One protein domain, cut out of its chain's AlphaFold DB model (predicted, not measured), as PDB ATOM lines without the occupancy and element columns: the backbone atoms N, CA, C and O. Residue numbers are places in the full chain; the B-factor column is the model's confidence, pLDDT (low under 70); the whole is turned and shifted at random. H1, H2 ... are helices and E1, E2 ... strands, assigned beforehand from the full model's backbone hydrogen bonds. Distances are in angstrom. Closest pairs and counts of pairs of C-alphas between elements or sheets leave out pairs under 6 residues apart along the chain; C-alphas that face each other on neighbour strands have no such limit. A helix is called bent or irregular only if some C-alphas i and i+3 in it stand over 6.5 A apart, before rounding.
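What this domain is: This is residues 3 to 161 of the 231 residues of the protein "HTH cro/C1-type domain-containing protein" of Paenibacillus bovis (UniProt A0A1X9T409). Two helical lobes stand end to end and join through a middle zone of strands: H1 to H4 make one lobe, with H2 at its far end, and H6 to H9 make the other, with H7 at its far end. Between them lie three small two-stranded sheets, E1 with E3, E2 with E5 and E4 with E6, together with the short helices H5 and H10; H4 packs on E4 and E6, and H9 on E1 and E3. A long link, residues 72 to 90, loops round the outside from E3 to E4. The printed part has 159 residues with ten named helices and six named strands, in the order E1 H1 H2 H3 E2 H4 H5 E3 E4 H6 H7 H8 E5 H9 H10 E6; each sheet is antiparallel and the class is mostly helix. The whole is compact, with a radius of gyration of the C-alphas of 15.4 A and spans of 43 by 31 by 28 A.

Where its parts are: E1, residues 3 to 5, begins at C-alpha 3, (292.828, 347.724, 611.955). H1 is residues 7 to 14, H2 residues 18 to 27 with 14.4 A from first to last C-alpha, and H3 residues 34 to 41. E2, residues 47 to 49, is followed by H4, residues 50 to 60, 15.3 A long from C-alpha 50 at (301.049, 359.966, 607.425). H5 is residues 64 to 67 and E3 residues 68 to 71, 9.8 A long. E4 is residues 91 to 93, H6 residues 95 to 102, H7 residues 106 to 115 with 14.3 A, and H8 residues 122 to 129. E5, residues 135 to 137, is followed by H9, residues 138 to 148, 16.2 A long and only just irregular: C-alphas 139 and 142 are 6.7 A apart. H10 is residues 152 to 155, and E6, residues 156 to 158, ends at C-alpha 158, (309.047, 353.691, 605.061).

How they stand to each other: E1 and E3 are antiparallel neighbours at 136 degrees, with N 4 and O 69 at 2.8 A. The closest C-alphas of E3 and H9 are those of Val 70 and Ala 142, 5.4 A apart. H2 and H4 touch, about perpendicular at 77 degrees, closest at the C-alphas of Ala 25 and Val 55, 6.2 A. H2 and H3 touch at a steep tilt of 54 degrees, opposite ways, closest at the C-alphas of Ile 18 and Leu 37, 6.9 A. H1 and H4 only just touch, with 3 pairs of C-alphas within 8 A, the closest being those of Lys 14 and Leu 60 at 7.6 A. E2 and E5 are antiparallel neighbours at 155 degrees, with N 48 and O 136 at 2.7 A. H5 and H10 touch, closest at the C-alphas of Asp 65 and Gly 153, 4.6 A. E4 and E6 are antiparallel neighbours at 141 degrees, with N 92 and O 157 at 2.8 A; the closest C-alphas of H4 and E4 are those of Glu 54 and Ile 91, 5.6 A apart. H6 and H8 only just touch, with 3 pairs of C-alphas within 8 A, closest at Lys 96 and Asn 129, 5.1 A. H7 and H9 touch, closest at the C-alphas of Trp 112 and Ala 147, 7.1 A. H2 and H7 are apart. Every O i to N i+4 pair is within hydrogen-bond range in H1, H2, H3, H4, H6, H7 and H8, against 5 of 7 in H9; H5 and H10 are too short for such a pair.

The domain as a whole: The two C-alphas farthest apart, those of Lys 27 and Gln 115, are 45.6 A apart. The printed part has no cut. The link from E3 to E4, 19 residues, is long. The mean pLDDT of the printed part is 87.4; residues 81 to 90 and 158 to 161 are under 70.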
ATOM      1  N   THR A   3     291.511 347.129 611.692       96.25
ATOM      2  CA  THR A   3     292.828 347.724 611.955       96.25
ATOM      3  C   THR A   3     292.979 347.937 613.459       96.25
ATOM      4  O   THR A   3     292.087 348.514 614.078       96.25
ATOM      5  N   LEU A   4     294.090 347.483 614.037       96.75
ATOM      6  CA  LEU A   4     294.437 347.661 615.446       96.75
ATOM      7  C   LEU A   4     295.813 348.324 615.558       96.75
ATOM      8  O   LEU A   4     296.795 347.838 615.002       96.75
ATOM      9  N   PHE A   5     295.891 349.409 616.313       96.94
ATOM     10  CA  PHE A   5     297.123 350.064 616.717       96.94
ATOM     11  C   PHE A   5     297.594 349.498 618.060       96.94
ATOM     12  O   PHE A   5     296.845 349.494 619.030       96.94
ATOM     13  N   THR A   6     298.844 349.047 618.119       95.94
ATOM     14  CA  THR A   6     299.501 348.474 619.317       95.94
ATOM     15  C   THR A   6     300.610 349.401 619.827       95.94
ATOM     16  O   THR A   6     301.674 348.977 620.277       95.94
ATOM     17  N   LEU A   7     300.381 350.712 619.687       94.19
ATOM     18  CA  LEU A   7     301.356 351.745 620.034       94.19
ATOM     19  C   LEU A   7     301.655 351.771 621.540       94.19
ATOM     20  O   LEU A   7     302.788 352.030 621.919       94.19
ATOM     21  N   ASP A   8     300.657 351.499 622.379       93.25
ATOM     22  CA  ASP A   8     300.793 351.350 623.831       93.25
ATOM     23  C   ASP A   8     301.813 350.266 624.202       93.25
ATOM     24  O   ASP A   8     302.792 350.555 624.883       93.25
ATOM     25  N   GLN A   9     301.663 349.061 623.649       93.00
ATOM     26  CA  GLN A   9     302.564 347.932 623.891       93.00
ATOM     27  C   GLN A   9     303.997 348.255 623.457       93.00
ATOM     28  O   GLN A   9     304.965 347.914 624.139       93.00
ATOM     29  N   LEU A  10     304.138 348.941 622.321       91.38
ATOM     30  CA  LEU A  10     305.431 349.345 621.787       91.38
ATOM     31  C   LEU A  10     306.107 350.422 622.655       91.38
ATOM     32  O   LEU A  10     307.317 350.370 622.882       91.38
ATOM     33  N   MET A  11     305.326 351.392 623.137       91.81
ATOM     34  CA  MET A  11     305.776 352.447 624.047       91.81
ATOM     35  C   MET A  11     306.217 351.869 625.396       91.81
ATOM     36  O   MET A  11     307.315 352.185 625.856       91.81
ATOM     37  N   ASP A  12     305.433 350.953 625.966       92.31
ATOM     38  CA  ASP A  12     305.752 350.267 627.221       92.31
ATOM     39  C   ASP A  12     307.049 349.457 627.103       92.31
ATOM     40  O   ASP A  12     307.942 349.572 627.947       92.31
ATOM     41  N   ALA A  13     307.213 348.702 626.010       88.62
ATOM     42  CA  ALA A  13     308.424 347.923 625.749       88.62
ATOM     43  C   ALA A  13     309.684 348.801 625.644       88.62
ATOM     44  O   ALA A  13     310.768 348.395 626.069       88.62
ATOM     45  N   LYS A  14     309.548 350.014 625.094       87.12
ATOM     46  CA  LYS A  14     310.652 350.973 624.939       87.12
ATOM     47  C   LYS A  14     310.804 351.930 626.124       87.12
ATOM     48  O   LYS A  14     311.784 352.669 626.150       87.12
ATOM     49  N   LYS A  15     309.897 351.888 627.108       91.12
ATOM     50  CA  LYS A  15     309.834 352.815 628.253       91.12
ATOM     51  C   LYS A  15     309.771 354.285 627.814       91.12
ATOM     52  O   LYS A  15     310.470 355.130 628.366       91.12
ATOM     53  N   ILE A  16     308.962 354.564 626.793       90.06
ATOM     54  CA  ILE A  16     308.761 355.892 626.193       90.06
ATOM     55  C   ILE A  16     307.296 356.282 626.370       90.06
ATOM     56  O   ILE A  16     306.424 355.431 626.222       90.06
ATOM     57  N   ASP A  17     307.003 357.556 626.637       91.75
ATOM     58  CA  ASP A  17     305.624 358.056 626.682       91.75
ATOM     59  C   ASP A  17     305.244 358.935 625.464       91.75
ATOM     60  O   ASP A  17     306.059 359.285 624.606       91.75
ATOM     61  N   ILE A  18     303.965 359.324 625.364       90.94
ATOM     62  CA  ILE A  18     303.492 360.225 624.290       90.94
ATOM     63  C   ILE A  18     304.206 361.591 624.343       90.94
ATOM     64  O   ILE A  18     304.415 362.236 623.309       90.94
ATOM     65  N   GLY A  19     304.562 362.064 625.538       88.75
ATOM     66  CA  GLY A  19     305.297 363.306 625.740       88.75
ATOM     67  C   GLY A  19     306.692 363.260 625.119       88.75
ATOM     68  O   GLY A  19     307.112 364.248 624.509       88.75
ATOM     69  N   ASP A  20     307.371 362.123 625.202       88.88
ATOM     70  CA  ASP A  20     308.667 361.875 624.577       88.88
ATOM     71  C   ASP A  20     308.558 361.847 623.052       88.88
ATOM     72  O   ASP A  20     309.328 362.537 622.379       88.88
ATOM     73  N   ILE A  21     307.537 361.174 622.502       89.75
ATOM     74  CA  ILE A  21     307.250 361.203 621.056       89.75
ATOM     75  C   ILE A  21     307.026 362.642 620.586       89.75
ATOM     76  O   ILE A  21     307.602 363.069 619.587       89.75
ATOM     77  N   ARG A  22     306.251 363.438 621.333       88.88
ATOM     78  CA  ARG A  22     306.004 364.850 621.005       88.88
ATOM     79  C   ARG A  22     307.283 365.691 621.049       88.88
ATOM     80  O   ARG A  22     307.502 366.513 620.160       88.88
ATOM     81  N   LYS A  23     308.117 365.522 622.081       86.75
ATOM     82  CA  LYS A  23     309.397 366.243 622.210       86.75
ATOM     83  C   LYS A  23     310.336 365.896 621.057       86.75
ATOM     84  O   LYS A  23     310.961 366.793 620.499       86.75
ATOM     85  N   ALA A  24     310.420 364.620 620.689       84.94
ATOM     86  CA  ALA A  24     311.236 364.173 619.569       84.94
ATOM     87  C   ALA A  24     310.702 364.708 618.229       84.94
ATOM     88  O   ALA A  24     311.478 365.250 617.446       84.94
ATOM     89  N   ALA A  25     309.381 364.699 618.017       85.56
ATOM     90  CA  ALA A  25     308.747 365.297 616.837       85.56
ATOM     91  C   ALA A  25     309.106 366.782 616.664       85.56
ATOM     92  O   ALA A  25     309.446 367.226 615.568       85.56
ATOM     93  N   ALA A  26     309.085 367.546 617.764       82.75
ATOM     94  CA  ALA A  26     309.448 368.960 617.758       82.75
ATOM     95  C   ALA A  26     310.924 369.179 617.385       82.75
ATOM     96  O   ALA A  26     311.225 370.087 616.612       82.75
ATOM     97  N   LYS A  27     311.838 368.321 617.865       81.00
ATOM     98  CA  LYS A  27     313.260 368.349 617.469       81.00
ATOM     99  C   LYS A  27     313.462 368.058 615.979       81.00
ATOM    100  O   LYS A  27     314.393 368.582 615.383       81.00
ATOM    101  N   MET A  28     312.576 367.264 615.381       79.12
ATOM    102  CA  MET A  28     312.568 366.952 613.947       79.12
ATOM    103  C   MET A  28     311.846 368.008 613.092       79.12
ATOM    104  O   MET A  28     311.694 367.815 611.888       79.12
ATOM    105  N   ASN A  29     311.372 369.108 613.692       80.81
ATOM    106  CA  ASN A  29     310.564 370.137 613.031       80.81
ATOM    107  C   ASN A  29     309.276 369.585 612.372       80.81
ATOM    108  O   ASN A  29     308.835 370.070 611.329       80.81
ATOM    109  N   LYS A  30     308.671 368.555 612.980       81.06
ATOM    110  CA  LYS A  30     307.431 367.908 612.519       81.06
ATOM    111  C   LYS A  30     306.257 368.302 613.409       81.06
ATOM    112  O   LYS A  30     306.388 368.400 614.633       81.06
ATOM    113  N   LYS A  31     305.081 368.513 612.812       77.88
ATOM    114  CA  LYS A  31     303.879 368.923 613.557       77.88
ATOM    115  C   LYS A  31     303.044 367.703 613.923       77.88
ATOM    116  O   LYS A  31     302.207 367.250 613.150       77.88
ATOM    117  N   VAL A  32     303.208 367.215 615.152       83.69
ATOM    118  CA  VAL A  32     302.365 366.140 615.695       83.69
ATOM    119  C   VAL A  32     301.432 366.671 616.776       83.69
ATOM    120  O   VAL A  32     301.855 367.261 617.768       83.69
ATOM    121  N   ASN A  33     300.134 366.450 616.572       87.44
ATOM    122  CA  ASN A  33     299.094 366.863 617.503       87.44
ATOM    123  C   ASN A  33     298.927 365.815 618.618       87.44
ATOM    124  O   ASN A  33     298.708 364.637 618.336       87.44
ATOM    125  N   PHE A  34     298.997 366.236 619.883       88.69
ATOM    126  CA  PHE A  34     298.907 365.341 621.043       88.69
ATOM    127  C   PHE A  34     297.590 364.535 621.079       88.69
ATOM    128  O   PHE A  34     297.663 363.309 621.150       88.69
ATOM    129  N   PRO A  35     296.403 365.161 620.922       93.44
ATOM    130  CA  PRO A  35     295.143 364.452 620.706       93.44
ATOM    131  C   PRO A  35     295.188 363.351 619.642       93.44
ATOM    132  O   PRO A  35     294.553 362.317 619.814       93.44
ATOM    133  N   THR A  36     295.943 363.539 618.555       93.81
ATOM    134  CA  THR A  36     296.078 362.519 617.505       93.81
ATOM    135  C   THR A  36     296.861 361.310 618.009       93.81
ATOM    136  O   THR A  36     296.426 360.188 617.777       93.81
ATOM    137  N   LEU A  37     297.980 361.511 618.714       93.44
ATOM    138  CA  LEU A  37     298.762 360.406 619.292       93.44
ATOM    139  C   LEU A  37     297.951 359.615 620.324       93.44
ATOM    140  O   LEU A  37     297.980 358.388 620.310       93.44
ATOM    141  N   VAL A  38     297.189 360.313 621.171       94.69
ATOM    142  CA  VAL A  38     296.272 359.682 622.133       94.69
ATOM    143  C   VAL A  38     295.205 358.872 621.398       94.69
ATOM    144  O   VAL A  38     295.001 357.708 621.715       94.69
ATOM    145  N   ALA A  39     294.587 359.435 620.357       96.19
ATOM    146  CA  ALA A  39     293.586 358.722 619.568       96.19
ATOM    147  C   ALA A  39     294.153 357.503 618.817       96.19
ATOM    148  O   ALA A  39     293.428 356.530 618.611       96.19
ATOM    149  N   ILE A  40     295.430 357.534 618.410       96.19
ATOM    150  CA  ILE A  40     296.131 356.367 617.849       96.19
ATOM    151  C   ILE A  40     296.317 355.299 618.928       96.19
ATOM    152  O   ILE A  40     295.895 354.166 618.720       96.19
ATOM    153  N   ARG A  41     296.905 355.661 620.078       94.50
ATOM    154  CA  ARG A  41     297.129 354.748 621.212       94.50
ATOM    155  C   ARG A  41     295.825 354.082 621.658       94.50
ATOM    156  O   ARG A  41     295.775 352.872 621.830       94.50
ATOM    157  N   ASP A  42     294.762 354.870 621.775       94.75
ATOM    158  CA  ASP A  42     293.464 354.416 622.275       94.75
ATOM    159  C   ASP A  42     292.593 353.784 621.172       94.75
ATOM    160  O   ASP A  42     291.434 353.461 621.417       94.75
ATOM    161  N   ASN A  43     293.113 353.610 619.947       95.69
ATOM    162  CA  ASN A  43     292.392 353.022 618.811       95.69
ATOM    163  C   ASN A  43     291.088 353.752 618.414       95.69
ATOM    164  O   ASN A  43     290.182 353.163 617.824       95.69
ATOM    165  N   THR A  44     290.983 355.052 618.698       96.94
ATOM    166  CA  THR A  44     289.791 355.875 618.405       96.94
ATOM    167  C   THR A  44     289.947 356.764 617.168       96.94
ATOM    168  O   THR A  44     288.995 357.423 616.734       96.94
ATOM    169  N   ILE A  45     291.140 356.804 616.572       96.62
ATOM    170  CA  ILE A  45     291.421 357.617 615.390       96.62
ATOM    171  C   ILE A  45     290.694 357.095 614.139       96.62
ATOM    172  O   ILE A  45     290.757 355.921 613.797       96.62
ATOM    173  N   LYS A  46     290.031 357.999 613.403       95.12
ATOM    174  CA  LYS A  46     289.335 357.669 612.139       95.12
ATOM    175  C   LYS A  46     290.213 357.810 610.898       95.12
ATOM    176  O   LYS A  46     289.986 357.155 609.887       95.12
ATOM    177  N   ARG A  47     291.188 358.721 610.949       94.50
ATOM    178  CA  ARG A  47     292.114 359.002 609.847       94.50
ATOM    179  C   ARG A  47     293.520 359.170 610.389       94.50
ATOM    180  O   ARG A  47     293.747 360.115 611.137       94.50
ATOM    181  N   LEU A  48     294.433 358.295 609.992       95.00
ATOM    182  CA  LEU A  48     295.839 358.307 610.370       95.00
ATOM    183  C   LEU A  48     296.615 359.323 609.512       95.00
ATOM    184  O   LEU A  48     296.749 359.112 608.305       95.00
ATOM    185  N   PRO A  49     297.145 360.420 610.083       94.19
ATOM    186  CA  PRO A  49     298.030 361.316 609.350       94.19
ATOM    187  C   PRO A  49     299.366 360.629 609.076       94.19
ATOM    188  O   PRO A  49     300.003 360.131 610.007       94.19
ATOM    189  N   LEU A  50     299.810 360.642 607.818       91.19
ATOM    190  CA  LEU A  50     301.049 359.966 607.425       91.19
ATOM    191  C   LEU A  50     302.281 360.555 608.113       91.19
ATOM    192  O   LEU A  50     303.133 359.801 608.564       91.19
ATOM    193  N   GLU A  51     302.322 361.876 608.302       88.62
ATOM    194  CA  GLU A  51     303.393 362.551 609.050       88.62
ATOM    195  C   GLU A  51     303.460 362.082 610.517       88.62
ATOM    196  O   GLU A  51     304.534 361.956 611.096       88.62
ATOM    197  N   THR A  52     302.313 361.777 611.139       91.94
ATOM    198  CA  THR A  52     302.294 361.240 612.508       91.94
ATOM    199  C   THR A  52     302.783 359.794 612.542       91.94
ATOM    200  O   THR A  52     303.564 359.444 613.423       91.94
ATOM    201  N   ALA A  53     302.372 358.966 611.576       91.56
ATOM    202  CA  ALA A  53     302.875 357.599 611.440       91.56
ATOM    203  C   ALA A  53     304.395 357.576 611.191       91.56
ATOM    204  O   ALA A  53     305.105 356.776 611.794       91.56
ATOM    205  N   GLU A  54     304.888 358.496 610.364       87.31
ATOM    206  CA  GLU A  54     306.308 358.733 610.108       87.31
ATOM    207  C   GLU A  54     307.073 359.023 611.401       87.31
ATOM    208  O   GLU A  54     308.045 358.329 611.704       87.31
ATOM    209  N   VAL A  55     306.603 359.986 612.199       87.50
ATOM    210  CA  VAL A  55     307.229 360.337 613.480       87.50
ATOM    211  C   VAL A  55     307.238 359.156 614.446       87.50
ATOM    212  O   VAL A  55     308.262 358.893 615.067       87.50
ATOM    213  N   ILE A  56     306.132 358.413 614.563       90.50
ATOM    214  CA  ILE A  56     306.076 357.213 615.414       90.50
ATOM    215  C   ILE A  56     307.159 356.215 614.986       90.50
ATOM    216  O   ILE A  56     307.933 355.752 615.824       90.50
ATOM    217  N   CYS A  57     307.259 355.943 613.681       87.38
ATOM    218  CA  CYS A  57     308.265 355.037 613.132       87.38
ATOM    219  C   CYS A  57     309.695 355.529 613.402       87.38
ATOM    220  O   CYS A  57     310.562 354.718 613.717       87.38
ATOM    221  N   SER A  58     309.946 356.844 613.355       80.75
ATOM    222  CA  SER A  58     311.299 357.398 613.566       80.75
ATOM    223  C   SER A  58     311.694 357.366 615.029       80.75
ATOM    224  O   SER A  58     312.785 356.920 615.370       80.75
ATOM    225  N   VAL A  59     310.816 357.846 615.907       84.12
ATOM    226  CA  VAL A  59     311.112 357.950 617.339       84.12
ATOM    227  C   VAL A  59     311.293 356.569 617.947       84.12
ATOM    228  O   VAL A  59     312.191 356.358 618.757       84.12
ATOM    229  N   LEU A  60     310.451 355.621 617.542       84.19
ATOM    230  CA  LEU A  60     310.485 354.277 618.094       84.19
ATOM    231  C   LEU A  60     311.419 353.351 617.310       84.19
ATOM    232  O   LEU A  60     311.672 352.251 617.792       84.19
ATOM    233  N   GLN A  61     311.987 353.784 616.177       78.38
ATOM    234  CA  GLN A  61     312.840 352.960 615.306       78.38
ATOM    235  C   GLN A  61     312.129 351.657 614.915       78.38
ATOM    236  O   GLN A  61     312.598 350.556 615.198       78.38
ATOM    237  N   VAL A  62     310.937 351.807 614.337       83.31
ATOM    238  CA  VAL A  62     310.041 350.709 613.953       83.31
ATOM    239  C   VAL A  62     309.441 350.941 612.572       83.31
ATOM    240  O   VAL A  62     309.470 352.045 612.031       83.31
ATOM    241  N   THR A  63     308.843 349.896 612.022       85.62
ATOM    242  CA  THR A  63     308.026 349.923 610.810       85.62
ATOM    243  C   THR A  63     306.532 349.971 611.155       85.62
ATOM    244  O   THR A  63     306.144 349.644 612.278       85.62
ATOM    245  N   PRO A  64     305.646 350.327 610.205       90.88
ATOM    246  CA  PRO A  64     304.205 350.222 610.412       90.88
ATOM    247  C   PRO A  64     303.747 348.813 610.787       90.88
ATOM    248  O   PRO A  64     302.822 348.687 611.580       90.88
ATOM    249  N   ASP A  65     304.413 347.765 610.294       90.44
ATOM    250  CA  ASP A  65     304.068 346.383 610.642       90.44
ATOM    251  C   ASP A  65     304.270 346.076 612.124       90.44
ATOM    252  O   ASP A  65     303.606 345.183 612.648       90.44
ATOM    253  N   ASP A  66     305.123 346.818 612.832       89.38
ATOM    254  CA  ASP A  66     305.364 346.600 614.255       89.38
ATOM    255  C   ASP A  66     304.174 347.038 615.114       89.38
ATOM    256  O   ASP A  66     303.889 346.384 616.116       89.38
ATOM    257  N   TRP A  67     303.433 348.074 614.699       92.94
ATOM    258  CA  TRP A  67     302.398 348.703 615.530       92.94
ATOM    259  C   TRP A  67     301.026 348.872 614.864       92.94
ATOM    260  O   TRP A  67     300.066 349.178 615.567       92.94
ATOM    261  N   ILE A  68     300.887 348.638 613.556       95.75
ATOM    262  CA  ILE A  68     299.611 348.611 612.826       95.75
ATOM    263  C   ILE A  68     299.316 347.165 612.425       95.75
ATOM    264  O   ILE A  68     299.957 346.598 611.542       95.75
ATOM    265  N   LYS A  69     298.327 346.554 613.074       95.38
ATOM    266  CA  LYS A  69     297.946 345.154 612.874       95.38
ATOM    267  C   LYS A  69     296.606 345.057 612.160       95.38
ATOM    268  O   LYS A  69     295.707 345.866 612.379       95.38
ATOM    269  N   VAL A  70     296.456 344.020 611.341       96.44
ATOM    270  CA  VAL A  70     295.161 343.607 610.793       96.44
ATOM    271  C   VAL A  70     294.715 342.370 611.556       96.44
ATOM    272  O   VAL A  70     295.346 341.321 611.462       96.44
ATOM    273  N   ILE A  71     293.642 342.506 612.330       94.62
ATOM    274  CA  ILE A  71     293.041 341.408 613.095       94.62
ATOM    275  C   ILE A  71     291.835 340.840 612.348       94.62
ATOM    276  O   ILE A  71     291.212 341.536 611.538       94.62
ATOM    277  N   ASP A  72     291.504 339.576 612.618       93.25
ATOM    278  CA  ASP A  72     290.411 338.841 611.966       93.25
ATOM    279  C   ASP A  72     290.512 338.867 610.430       93.25
ATOM    280  O   ASP A  72     289.520 339.102 609.728       93.25
ATOM    281  N   SER A  73     291.737 338.722 609.909       92.31
ATOM    282  CA  SER A  73     291.975 338.565 608.475       92.31
ATOM    283  C   SER A  73     291.519 337.169 608.036       92.31
ATOM    284  O   SER A  73     291.936 336.187 608.651       92.31
ATOM    285  N   PRO A  74     290.707 337.043 606.971       91.25
ATOM    286  CA  PRO A  74     290.288 335.742 606.448       91.25
ATOM    287  C   PRO A  74     291.417 335.005 605.710       91.25
ATOM    288  O   PRO A  74     291.263 333.838 605.360       91.25
ATOM    289  N   VAL A  75     292.536 335.686 605.447       90.25
ATOM    290  CA  VAL A  75     293.700 335.146 604.741       90.25
ATOM    291  C   VAL A  75     294.990 335.466 605.503       90.25
ATOM    292  O   VAL A  75     295.074 336.522 606.142       90.25
ATOM    293  N   PRO A  76     296.017 334.604 605.428       90.19
ATOM    294  CA  PRO A  76     297.359 334.967 605.861       90.19
ATOM    295  C   PRO A  76     297.854 336.186 605.076       90.19
ATOM    296  O   PRO A  76     297.696 336.242 603.855       90.19
ATOM    297  N   LEU A  77     298.437 337.159 605.773       92.25
ATOM    298  CA  LEU A  77     299.014 338.350 605.155       92.25
ATOM    299  C   LEU A  77     300.529 338.211 605.105       92.25
ATOM    300  O   LEU A  77     301.162 337.894 606.111       92.25
ATOM    301  N   GLU A  78     301.103 338.465 603.937       89.69
ATOM    302  CA  GLU A  78     302.548 338.433 603.756       89.69
ATOM    303  C   GLU A  78     303.168 339.768 604.191       89.69
ATOM    304  O   GLU A  78     302.716 340.838 603.772       89.69
ATOM    305  N   SER A  79     304.213 339.698 605.014       83.38
ATOM    306  CA  SER A  79     305.034 340.840 605.416       83.38
ATOM    307  C   SER A  79     306.367 340.838 604.668       83.38
ATOM    308  O   SER A  79     306.836 339.799 604.202       83.38
ATOM    309  N   LEU A  80     307.027 341.994 604.589       70.75
ATOM    310  CA  LEU A  80     308.421 342.036 604.142       70.75
ATOM    311  C   LEU A  80     309.338 341.431 605.224       70.75
ATOM    312  O   LEU A  80     309.042 341.558 606.415       70.75
ATOM    313  N   PRO A  81     310.458 340.787 604.848       57.59
ATOM    314  CA  PRO A  81     311.452 340.351 605.822       57.59
ATOM    315  C   PRO A  81     312.006 341.561 606.589       57.59
ATOM    316  O   PRO A  81     312.319 342.596 605.992       57.59
ATOM    317  N   LEU A  82     312.129 341.414 607.914       53.03
ATOM    318  CA  LEU A  82     312.696 342.426 608.807       53.03
ATOM    319  C   LEU A  82     314.099 342.806 608.316       53.03
ATOM    320  O   LEU A  82     315.017 341.989 608.305       53.03
ATOM    321  N   SER A  83     314.257 344.051 607.873       47.03
ATOM    322  CA  SER A  83     315.547 344.590 607.449       47.03
ATOM    323  C   SER A  83     316.198 345.287 608.639       47.03
ATOM    324  O   SER A  83     315.592 346.164 609.241       47.03
ATOM    325  N   SER A  84     317.437 344.916 608.963       42.34
ATOM    326  CA  SER A  84     318.218 345.450 610.090       42.34
ATOM    327  C   SER A  84     318.817 346.845 609.848       42.34
ATOM    328  O   SER A  84     319.697 347.266 610.595       42.34
ATOM    329  N   ALA A  85     318.415 347.538 608.781       44.31
ATOM    330  CA  ALA A  85     318.985 348.829 608.409       44.31
ATOM    331  C   ALA A  85     318.261 349.984 609.127       44.31
ATOM    332  O   ALA A  85     317.033 349.926 609.251       44.31
ATOM    333  N   PRO A  86     318.982 351.036 609.561       44.66
ATOM    334  CA  PRO A  86     318.376 352.209 610.178       44.66
ATOM    335  C   PRO A  86     317.357 352.859 609.240       44.66
ATOM    336  O   PRO A  86     317.546 352.956 608.023       44.66
ATOM    337  N   ILE A  87     316.236 353.262 609.829       51.25
ATOM    338  CA  ILE A  87     315.048 353.718 609.119       51.25
ATOM    339  C   ILE A  87     314.977 355.243 609.251       51.25
ATOM    340  O   ILE A  87     314.698 355.752 610.333       51.25
ATOM    341  N   GLU A  88     315.174 355.979 608.156       50.31
ATOM    342  CA  GLU A  88     314.633 357.337 608.040       50.31
ATOM    343  C   GLU A  88     313.220 357.229 607.492       50.31
ATOM    344  O   GLU A  88     313.046 356.785 606.357       50.31
ATOM    345  N   PRO A  89     312.186 357.580 608.264       59.44
ATOM    346  CA  PRO A  89     310.849 357.406 607.776       59.44
ATOM    347  C   PRO A  89     310.401 358.584 606.944       59.44
ATOM    348  O   PRO A  89     310.309 359.705 607.409       59.44
ATOM    349  N   GLN A  90     310.053 358.293 605.701       69.25
ATOM    350  CA  GLN A  90     308.997 359.000 605.003       69.25
ATOM    351  C   GLN A  90     307.968 357.941 604.627       69.25
ATOM    352  O   GLN A  90     308.277 357.032 603.855       69.25
ATOM    353  N   ILE A  91     306.759 358.018 605.188       80.38
ATOM    354  CA  ILE A  91     305.704 357.066 604.824       80.38
ATOM    355  C   ILE A  91     305.244 357.376 603.400       80.38
ATOM    356  O   ILE A  91     304.765 358.468 603.111       80.38
ATOM    357  N   THR A  92     305.419 356.407 602.510       82.50
ATOM    358  CA  THR A  92     305.048 356.449 601.097       82.50
ATOM    359  C   THR A  92     304.048 355.336 600.833       82.50
ATOM    360  O   THR A  92     304.272 354.186 601.211       82.50
ATOM    361  N   LEU A  93     302.936 355.667 600.187       88.50
ATOM    362  CA  LEU A  93     301.914 354.696 599.824       88.50
ATOM    363  C   LEU A  93     302.291 354.042 598.497       88.50
ATOM    364  O   LEU A  93     302.434 354.722 597.485       88.50
ATOM    365  N   THR A  94     302.426 352.720 598.487       88.88
ATOM    366  CA  THR A  94     302.765 351.945 597.282       88.88
ATOM    367  C   THR A  94     301.648 351.000 596.858       88.88
ATOM    368  O   THR A  94     301.904 349.982 596.220       88.88
ATOM    369  N   LEU A  95     300.390 351.337 597.173       91.50
ATOM    370  CA  LEU A  95     299.223 350.517 596.826       91.50
ATOM    371  C   LEU A  95     299.179 350.182 595.326       91.50
ATOM    372  O   LEU A  95     298.949 349.030 594.967       91.50
ATOM    373  N   LYS A  96     299.465 351.157 594.455       92.31
ATOM    374  CA  LYS A  96     299.514 350.953 592.999       92.31
ATOM    375  C   LYS A  96     300.537 349.903 592.576       92.31
ATOM    376  O   LYS A  96     300.236 349.082 591.716       92.31
ATOM    377  N   GLU A  97     301.724 349.909 593.182       90.94
ATOM    378  CA  GLU A  97     302.752 348.900 592.907       90.94
ATOM    379  C   GLU A  97     302.283 347.510 593.344       90.94
ATOM    380  O   GLU A  97     302.468 346.541 592.611       90.94
ATOM    381  N   GLU A  98     301.656 347.403 594.521       92.94
ATOM    382  CA  GLU A  98     301.171 346.115 595.026       92.94
ATOM    383  C   GLU A  98     300.013 345.566 594.185       92.94
ATOM    384  O   GLU A  98     299.975 344.368 593.902       92.94
ATOM    385  N   LEU A  99     299.107 346.431 593.714       93.56
ATOM    386  CA  LEU A  99     298.066 346.044 592.761       93.56
ATOM    387  C   LEU A  99     298.680 345.520 591.462       93.56
ATOM    388  O   LEU A  99     298.323 344.431 591.017       93.56
ATOM    389  N   GLN A 100     299.666 346.229 590.904       93.69
ATOM    390  CA  GLN A 100     300.362 345.791 589.694       93.69
ATOM    391  C   GLN A 100     301.068 344.441 589.881       93.69
ATOM    392  O   GLN A 100     300.950 343.579 589.015       93.69
ATOM    393  N   ARG A 101     301.741 344.209 591.020       92.88
ATOM    394  CA  ARG A 101     302.366 342.906 591.332       92.88
ATOM    395  C   ARG A 101     301.346 341.776 591.451       92.88
ATOM    396  O   ARG A 101     301.653 340.647 591.084       92.88
ATOM    397  N   LYS A 102     300.136 342.075 591.929       92.19
ATOM    398  CA  LYS A 102     299.006 341.133 591.966       92.19
ATOM    399  C   LYS A 102     298.357 340.923 590.587       92.19
ATOM    400  O   LYS A 102     297.517 340.040 590.437       92.19
ATOM    401  N   GLY A 103     298.716 341.724 589.582       95.25
ATOM    402  CA  GLY A 103     298.056 341.737 588.275       95.25
ATOM    403  C   GLY A 103     296.687 342.424 588.286       95.25
ATOM    404  O   GLY A 103     295.870 342.161 587.412       95.25
ATOM    405  N   TRP A 104     296.416 343.272 589.281       96.62
ATOM    406  CA  TRP A 104     295.170 344.024 589.429       96.62
ATOM    407  C   TRP A 104     295.322 345.472 588.966       96.62
ATOM    408  O   TRP A 104     296.364 346.107 589.140       96.62
ATOM    409  N   GLN A 105     294.234 346.016 588.435       94.69
ATOM    410  CA  GLN A 105     294.024 347.444 588.237       94.69
ATOM    411  C   GLN A 105     293.214 348.026 589.403       94.69
ATOM    412  O   GLN A 105     292.594 347.310 590.191       94.69
ATOM    413  N   GLN A 106     293.156 349.357 589.499       93.31
ATOM    414  CA  GLN A 106     292.339 350.023 590.521       93.31
ATOM    415  C   GLN A 106     290.850 349.633 590.428       93.31
ATOM    416  O   GLN A 106     290.182 349.525 591.453       93.31
ATOM    417  N   ALA A 107     290.336 349.378 589.220       94.19
ATOM    418  CA  ALA A 107     288.965 348.914 589.012       94.19
ATOM    419  C   ALA A 107     288.698 347.537 589.650       94.19
ATOM    420  O   ALA A 107     287.620 347.321 590.202       94.19
ATOM    421  N   ASP A 108     289.683 346.633 589.635       96.19
ATOM    422  CA  ASP A 108     289.569 345.321 590.279       96.19
ATOM    423  C   ASP A 108     289.500 345.462 591.800       96.19
ATOM    424  O   ASP A 108     288.689 344.805 592.450       96.19
ATOM    425  N   LEU A 109     290.287 346.386 592.363       95.25
ATOM    426  CA  LEU A 109     290.223 346.708 593.785       95.25
ATOM    427  C   LEU A 109     288.862 347.298 594.176       95.25
ATOM    428  O   LEU A 109     288.280 346.867 595.166       95.25
ATOM    429  N   VAL A 110     288.333 348.244 593.392       95.25
ATOM    430  CA  VAL A 110     286.987 348.816 593.595       95.25
ATOM    431  C   VAL A 110     285.932 347.713 593.604       95.25
ATOM    432  O   VAL A 110     285.128 347.643 594.530       95.25
ATOM    433  N   LYS A 111     285.974 346.818 592.611       95.56
ATOM    434  CA  LYS A 111     285.061 345.677 592.514       95.56
ATOM    435  C   LYS A 111     285.185 344.749 593.722       95.56
ATOM    436  O   LYS A 111     284.173 344.299 594.245       95.56
ATOM    437  N   TRP A 112     286.406 344.469 594.176       95.75
ATOM    438  CA  TRP A 112     286.634 343.623 595.345       95.75
ATOM    439  C   TRP A 112     286.081 344.258 596.627       95.75
ATOM    440  O   TRP A 112     285.423 343.571 597.406       95.75
ATOM    441  N   LEU A 113     286.307 345.559 596.837       95.44
ATOM    442  CA  LEU A 113     285.799 346.291 598.002       95.44
ATOM    443  C   LEU A 113     284.264 346.309 598.032       95.44
ATOM    444  O   LEU A 113     283.680 346.051 599.082       95.44
ATOM    445  N   ASP A 114     283.624 346.524 596.879       94.38
ATOM    446  CA  ASP A 114     282.165 346.482 596.723       94.38
ATOM    447  C   ASP A 114     281.593 345.085 597.030       94.38
ATOM    448  O   ASP A 114     280.680 344.938 597.842       94.38
ATOM    449  N   GLN A 115     282.214 344.027 596.493       95.56
ATOM    450  CA  GLN A 115     281.841 342.633 596.780       95.56
ATOM    451  C   GLN A 115     281.929 342.274 598.271       95.56
ATOM    452  O   GLN A 115     281.181 341.417 598.742       95.56
ATOM    453  N   HIS A 116     282.829 342.924 599.009       94.19
ATOM    454  CA  HIS A 116     283.017 342.727 600.446       94.19
ATOM    455  C   HIS A 116     282.304 343.793 601.292       94.19
ATOM    456  O   HIS A 116     282.541 343.858 602.498       94.19
ATOM    457  N   GLN A 117     281.422 344.597 600.680       93.81
ATOM    458  CA  GLN A 117     280.601 345.624 601.334       93.81
ATOM    459  C   GLN A 117     281.430 346.618 602.162       93.81
ATOM    460  O   GLN A 117     281.022 347.062 603.237       93.81
ATOM    461  N   VAL A 118     282.625 346.951 601.676       92.62
ATOM    462  CA  VAL A 118     283.480 347.962 602.296       92.62
ATOM    463  C   VAL A 118     283.017 349.323 601.802       92.62
ATOM    464  O   VAL A 118     283.048 349.586 600.604       92.62
ATOM    465  N   ASP A 119     282.600 350.196 602.717       89.44
ATOM    466  CA  ASP A 119     282.244 351.573 602.376       89.44
ATOM    467  C   ASP A 119     283.512 352.405 602.130       89.44
ATOM    468  O   ASP A 119     284.452 352.393 602.931       89.44
ATOM    469  N   PHE A 120     283.558 353.121 601.008       89.38
ATOM    470  CA  PHE A 120     284.661 354.012 600.674       89.38
ATOM    471  C   PHE A 120     284.240 355.112 599.706       89.38
ATOM    472  O   PHE A 120     283.339 354.970 598.883       89.38
ATOM    473  N   ARG A 121     284.961 356.234 599.760       86.25
ATOM    474  CA  ARG A 121     284.802 357.313 598.779       86.25
ATOM    475  C   ARG A 121     285.738 357.064 597.592       86.25
ATOM    476  O   ARG A 121     286.943 356.942 597.830       86.25
ATOM    477  N   PRO A 122     285.252 357.076 596.335       79.38
ATOM    478  CA  PRO A 122     286.083 356.821 595.155       79.38
ATOM    479  C   PRO A 122     287.338 357.700 595.075       79.38
ATOM    480  O   PRO A 122     288.434 357.191 594.843       79.38
ATOM    481  N   ASN A 123     287.202 358.998 595.367       88.81
ATOM    482  CA  ASN A 123     288.335 359.931 595.354       88.81
ATOM    483  C   ASN A 123     289.407 359.525 596.367       88.81
ATOM    484  O   ASN A 123     290.582 359.516 596.044       88.81
ATOM    485  N   THR A 124     289.006 359.086 597.562       89.69
ATOM    486  CA  THR A 124     289.957 358.674 598.598       89.69
ATOM    487  C   THR A 124     290.763 357.447 598.184       89.69
ATOM    488  O   THR A 124     291.953 357.381 598.471       89.69
ATOM    489  N   LEU A 125     290.149 356.497 597.477       90.31
ATOM    490  CA  LEU A 125     290.883 355.354 596.942       90.31
ATOM    491  C   LEU A 125     291.869 355.779 595.846       90.31
ATOM    492  O   LEU A 125     292.987 355.269 595.808       90.31
ATOM    493  N   SER A 126     291.476 356.726 594.991       91.25
ATOM    494  CA  SER A 126     292.363 357.313 593.981       91.25
ATOM    495  C   SER A 126     293.557 358.022 594.616       91.25
ATOM    496  O   SER A 126     294.689 357.747 594.230       91.25
ATOM    497  N   ASP A 127     293.325 358.847 595.639       91.94
ATOM    498  CA  ASP A 127     294.382 359.572 596.352       91.94
ATOM    499  C   ASP A 127     295.381 358.601 597.007       91.94
ATOM    500  O   ASP A 127     296.588 358.833 597.008       91.94
ATOM    501  N   ILE A 128     294.897 357.485 597.567       92.25
ATOM    502  CA  ILE A 128     295.758 356.437 598.138       92.25
ATOM    503  C   ILE A 128     296.554 355.740 597.029       92.25
ATOM    504  O   ILE A 128     297.760 355.543 597.171       92.25
ATOM    505  N   ASN A 129     295.898 355.384 595.922       89.88
ATOM    506  CA  ASN A 129     296.524 354.699 594.791       89.88
ATOM    507  C   ASN A 129     297.618 355.557 594.128       89.88
ATOM    508  O   ASN A 129     298.660 355.039 593.741       89.88
ATOM    509  N   ASN A 130     297.413 356.871 594.045       89.06
ATOM    510  CA  ASN A 130     298.360 357.810 593.442       89.06
ATOM    511  C   ASN A 130     299.402 358.366 594.425       89.06
ATOM    512  O   ASN A 130     300.219 359.190 594.021       89.06
ATOM    513  N   ASN A 131     299.413 357.914 595.688       87.12
ATOM    514  CA  ASN A 131     300.294 358.438 596.741       87.12
ATOM    515  C   ASN A 131     300.103 359.952 597.010       87.12
ATOM    516  O   ASN A 131     301.036 360.671 597.356       87.12
ATOM    517  N   GLU A 132     298.872 360.439 596.863       89.38
ATOM    518  CA  GLU A 132     298.472 361.838 597.082       89.38
ATOM    519  C   GLU A 132     297.794 362.034 598.453       89.38
ATOM    520  O   GLU A 132     297.641 363.156 598.943       89.38
ATOM    521  N   SER A 133     297.402 360.942 599.117       90.12
ATOM    522  CA  SER A 133     296.760 360.999 600.430       90.12
ATOM    523  C   SER A 133     297.745 361.361 601.542       90.12
ATOM    524  O   SER A 133     298.695 360.638 601.818       90.12
ATOM    525  N   THR A 134     297.462 362.443 602.269       89.50
ATOM    526  CA  THR A 134     298.209 362.833 603.483       89.50
ATOM    527  C   THR A 134     297.627 362.233 604.766       89.50
ATOM    528  O   THR A 134     298.259 362.266 605.829       89.50
ATOM    529  N   ARG A 135     296.400 361.694 604.699       91.69
ATOM    530  CA  ARG A 135     295.674 361.103 605.829       91.69
ATOM    531  C   ARG A 135     294.924 359.853 605.382       91.69
ATOM    532  O   ARG A 135     293.931 359.952 604.665       91.69
ATOM    533  N   LEU A 136     295.344 358.696 605.880       93.12
ATOM    534  CA  LEU A 136     294.735 357.408 605.568       93.12
ATOM    535  C   LEU A 136     293.473 357.166 606.400       93.12
ATOM    536  O   LEU A 136     293.552 357.201 607.629       93.12
ATOM    537  N   PRO A 137     292.318 356.880 605.784       95.31
ATOM    538  CA  PRO A 137     291.171 356.331 606.500       95.31
ATOM    539  C   PRO A 137     291.530 354.982 607.134       95.31
ATOM    540  O   PRO A 137     292.047 354.088 606.466       95.31
ATOM    541  N   VAL A 138     291.309 354.854 608.441       95.56
ATOM    542  CA  VAL A 138     291.718 353.666 609.216       95.56
ATOM    543  C   VAL A 138     290.878 352.438 608.868       95.56
ATOM    544  O   VAL A 138     291.381 351.313 608.876       95.56
ATOM    545  N   ASP A 139     289.616 352.677 608.525       94.75
ATOM    546  CA  ASP A 139     288.658 351.703 608.007       94.75
ATOM    547  C   ASP A 139     289.108 351.062 606.691       94.75
ATOM    548  O   ASP A 139     288.742 349.921 606.442       94.75
ATOM    549  N   LEU A 140     289.951 351.732 605.899       95.81
ATOM    550  CA  LEU A 140     290.506 351.182 604.658       95.81
ATOM    551  C   LEU A 140     291.789 350.370 604.843       95.81
ATOM    552  O   LEU A 140     292.090 349.536 603.994       95.81
ATOM    553  N   ILE A 141     292.542 350.551 605.931       96.44
ATOM    554  CA  ILE A 141     293.853 349.893 606.093       96.44
ATOM    555  C   ILE A 141     293.716 348.361 606.067       96.44
ATOM    556  O   ILE A 141     294.418 347.690 605.304       96.44
ATOM    557  N   ALA A 142     292.801 347.799 606.862       96.56
ATOM    558  CA  ALA A 142     292.561 346.358 606.903       96.56
ATOM    559  C   ALA A 142     291.992 345.799 605.580       96.56
ATOM    560  O   ALA A 142     292.601 344.869 605.049       96.56
ATOM    561  N   PRO A 143     290.909 346.353 604.994       96.44
ATOM    562  CA  PRO A 143     290.413 345.907 603.695       96.44
ATOM    563  C   PRO A 143     291.450 345.932 602.581       96.44
ATOM    564  O   PRO A 143     291.556 344.960 601.840       96.44
ATOM    565  N   LEU A 144     292.240 347.005 602.476       96.31
ATOM    566  CA  LEU A 144     293.280 347.109 601.455       96.31
ATOM    567  C   LEU A 144     294.342 346.025 601.635       96.31
ATOM    568  O   LEU A 144     294.688 345.348 600.671       96.31
ATOM    569  N   SER A 145     294.796 345.820 602.872       96.56
ATOM    570  CA  SER A 145     295.773 344.786 603.230       96.56
ATOM    571  C   SER A 145     295.276 343.380 602.869       96.56
ATOM    572  O   SER A 145     295.997 342.600 602.249       96.56
ATOM    573  N   VAL A 146     294.011 343.073 603.173       96.62
ATOM    574  CA  VAL A 146     293.380 341.789 602.824       96.62
ATOM    575  C   VAL A 146     293.210 341.629 601.314       96.62
ATOM    576  O   VAL A 146     293.542 340.573 600.779       96.62
ATOM    577  N   ALA A 147     292.757 342.670 600.611       95.19
ATOM    578  CA  ALA A 147     292.571 342.639 599.163       95.19
ATOM    579  C   ALA A 147     293.880 342.298 598.435       95.19
ATOM    580  O   ALA A 147     293.916 341.431 597.555       95.19
ATOM    581  N   ILE A 148     294.985 342.933 598.832       94.25
ATOM    582  CA  ILE A 148     296.296 342.686 598.220       94.25
ATOM    583  C   ILE A 148     297.003 341.448 598.793       94.25
ATOM    584  O   ILE A 148     297.853 340.879 598.112       94.25
ATOM    585  N   GLY A 149     296.609 340.977 599.980       94.00
ATOM    586  CA  GLY A 149     297.225 339.842 600.679       94.00
ATOM    587  C   GLY A 149     298.536 340.196 601.391       94.00
ATOM    588  O   GLY A 149     299.379 339.324 601.593       94.00
ATOM    589  N   LYS A 150     298.736 341.470 601.739       93.75
ATOM    590  CA  LYS A 150     299.969 341.989 602.350       93.75
ATOM    591  C   LYS A 150     299.662 342.748 603.634       93.75
ATOM    592  O   LYS A 150     298.581 343.315 603.765       93.75
ATOM    593  N   THR A 151     300.606 342.793 604.566       93.81
ATOM    594  CA  THR A 151     300.474 343.603 605.787       93.81
ATOM    595  C   THR A 151     300.583 345.111 605.493       93.81
ATOM    596  O   THR A 151     301.119 345.497 604.447       93.81
ATOM    597  N   PRO A 152     300.085 345.994 606.387       92.94
ATOM    598  CA  PRO A 152     300.148 347.445 606.203       92.94
ATOM    599  C   PRO A 152     301.544 347.989 605.881       92.94
ATOM    600  O   PRO A 152     301.681 348.834 605.001       92.94
ATOM    601  N   GLY A 153     302.593 347.490 606.535       89.25
ATOM    602  CA  GLY A 153     303.972 347.937 606.333       89.25
ATOM    603  C   GLY A 153     304.545 347.637 604.949       89.25
ATOM    604  O   GLY A 153     305.503 348.295 604.544       89.25
ATOM    605  N   VAL A 154     303.940 346.724 604.181       87.44
ATOM    606  CA  VAL A 154     304.349 346.459 602.793       87.44
ATOM    607  C   VAL A 154     303.958 347.606 601.865       87.44
ATOM    608  O   VAL A 154     304.749 347.988 601.003       87.44
ATOM    609  N   TRP A 155     302.756 348.163 602.035       87.62
ATOM    610  CA  TRP A 155     302.208 349.197 601.151       87.62
ATOM    611  C   TRP A 155     302.193 350.599 601.769       87.62
ATOM    612  O   TRP A 155     301.966 351.574 601.057       87.62
ATOM    613  N   MET A 156     302.477 350.720 603.065       89.31
ATOM    614  CA  MET A 156     302.827 351.963 603.754       89.31
ATOM    615  C   MET A 156     304.343 351.996 603.958       89.31
ATOM    616  O   MET A 156     304.840 351.924 605.083       89.31
ATOM    617  N   LYS A 157     305.101 352.037 602.861       76.50
ATOM    618  CA  LYS A 157     306.554 351.908 602.919       76.50
ATOM    619  C   LYS A 157     307.172 353.068 603.657       76.50
ATOM    620  O   LYS A 157     306.865 354.232 603.422       76.50
ATOM    621  N   VAL A 158     308.140 352.727 604.483       65.31
ATOM    622  CA  VAL A 158     309.047 353.691 605.061       65.31
ATOM    623  C   VAL A 158     310.192 353.888 604.066       65.31
ATOM    624  O   VAL A 158     311.028 353.000 603.893       65.31
ATOM    625  N   SER A 159     310.165 354.996 603.321       55.69
ATOM    626  CA  SER A 159     311.136 355.271 602.261       55.69
ATOM    627  C   SER A 159     312.540 355.374 602.833       55.69
ATOM    628  O   SER A 159     312.850 356.291 603.579       55.69
ATOM    629  N   ARG A 160     313.404 354.445 602.416       48.72
ATOM    630  CA  ARG A 160     314.838 354.441 602.703       48.72
ATOM    631  C   ARG A 160     315.500 355.577 601.931       48.72
ATOM    632  O   ARG A 160     316.068 355.350 600.861       48.72
ATOM    633  N   LYS A 161     315.429 356.808 602.434       40.22
ATOM    634  CA  LYS A 161     316.414 357.794 602.000       40.22
ATOM    635  C   LYS A 161     317.748 357.307 602.547       40.22
ATOM    636  O   LYS A 161     317.858 356.952 603.715       40.22
TER     637      LYS A 161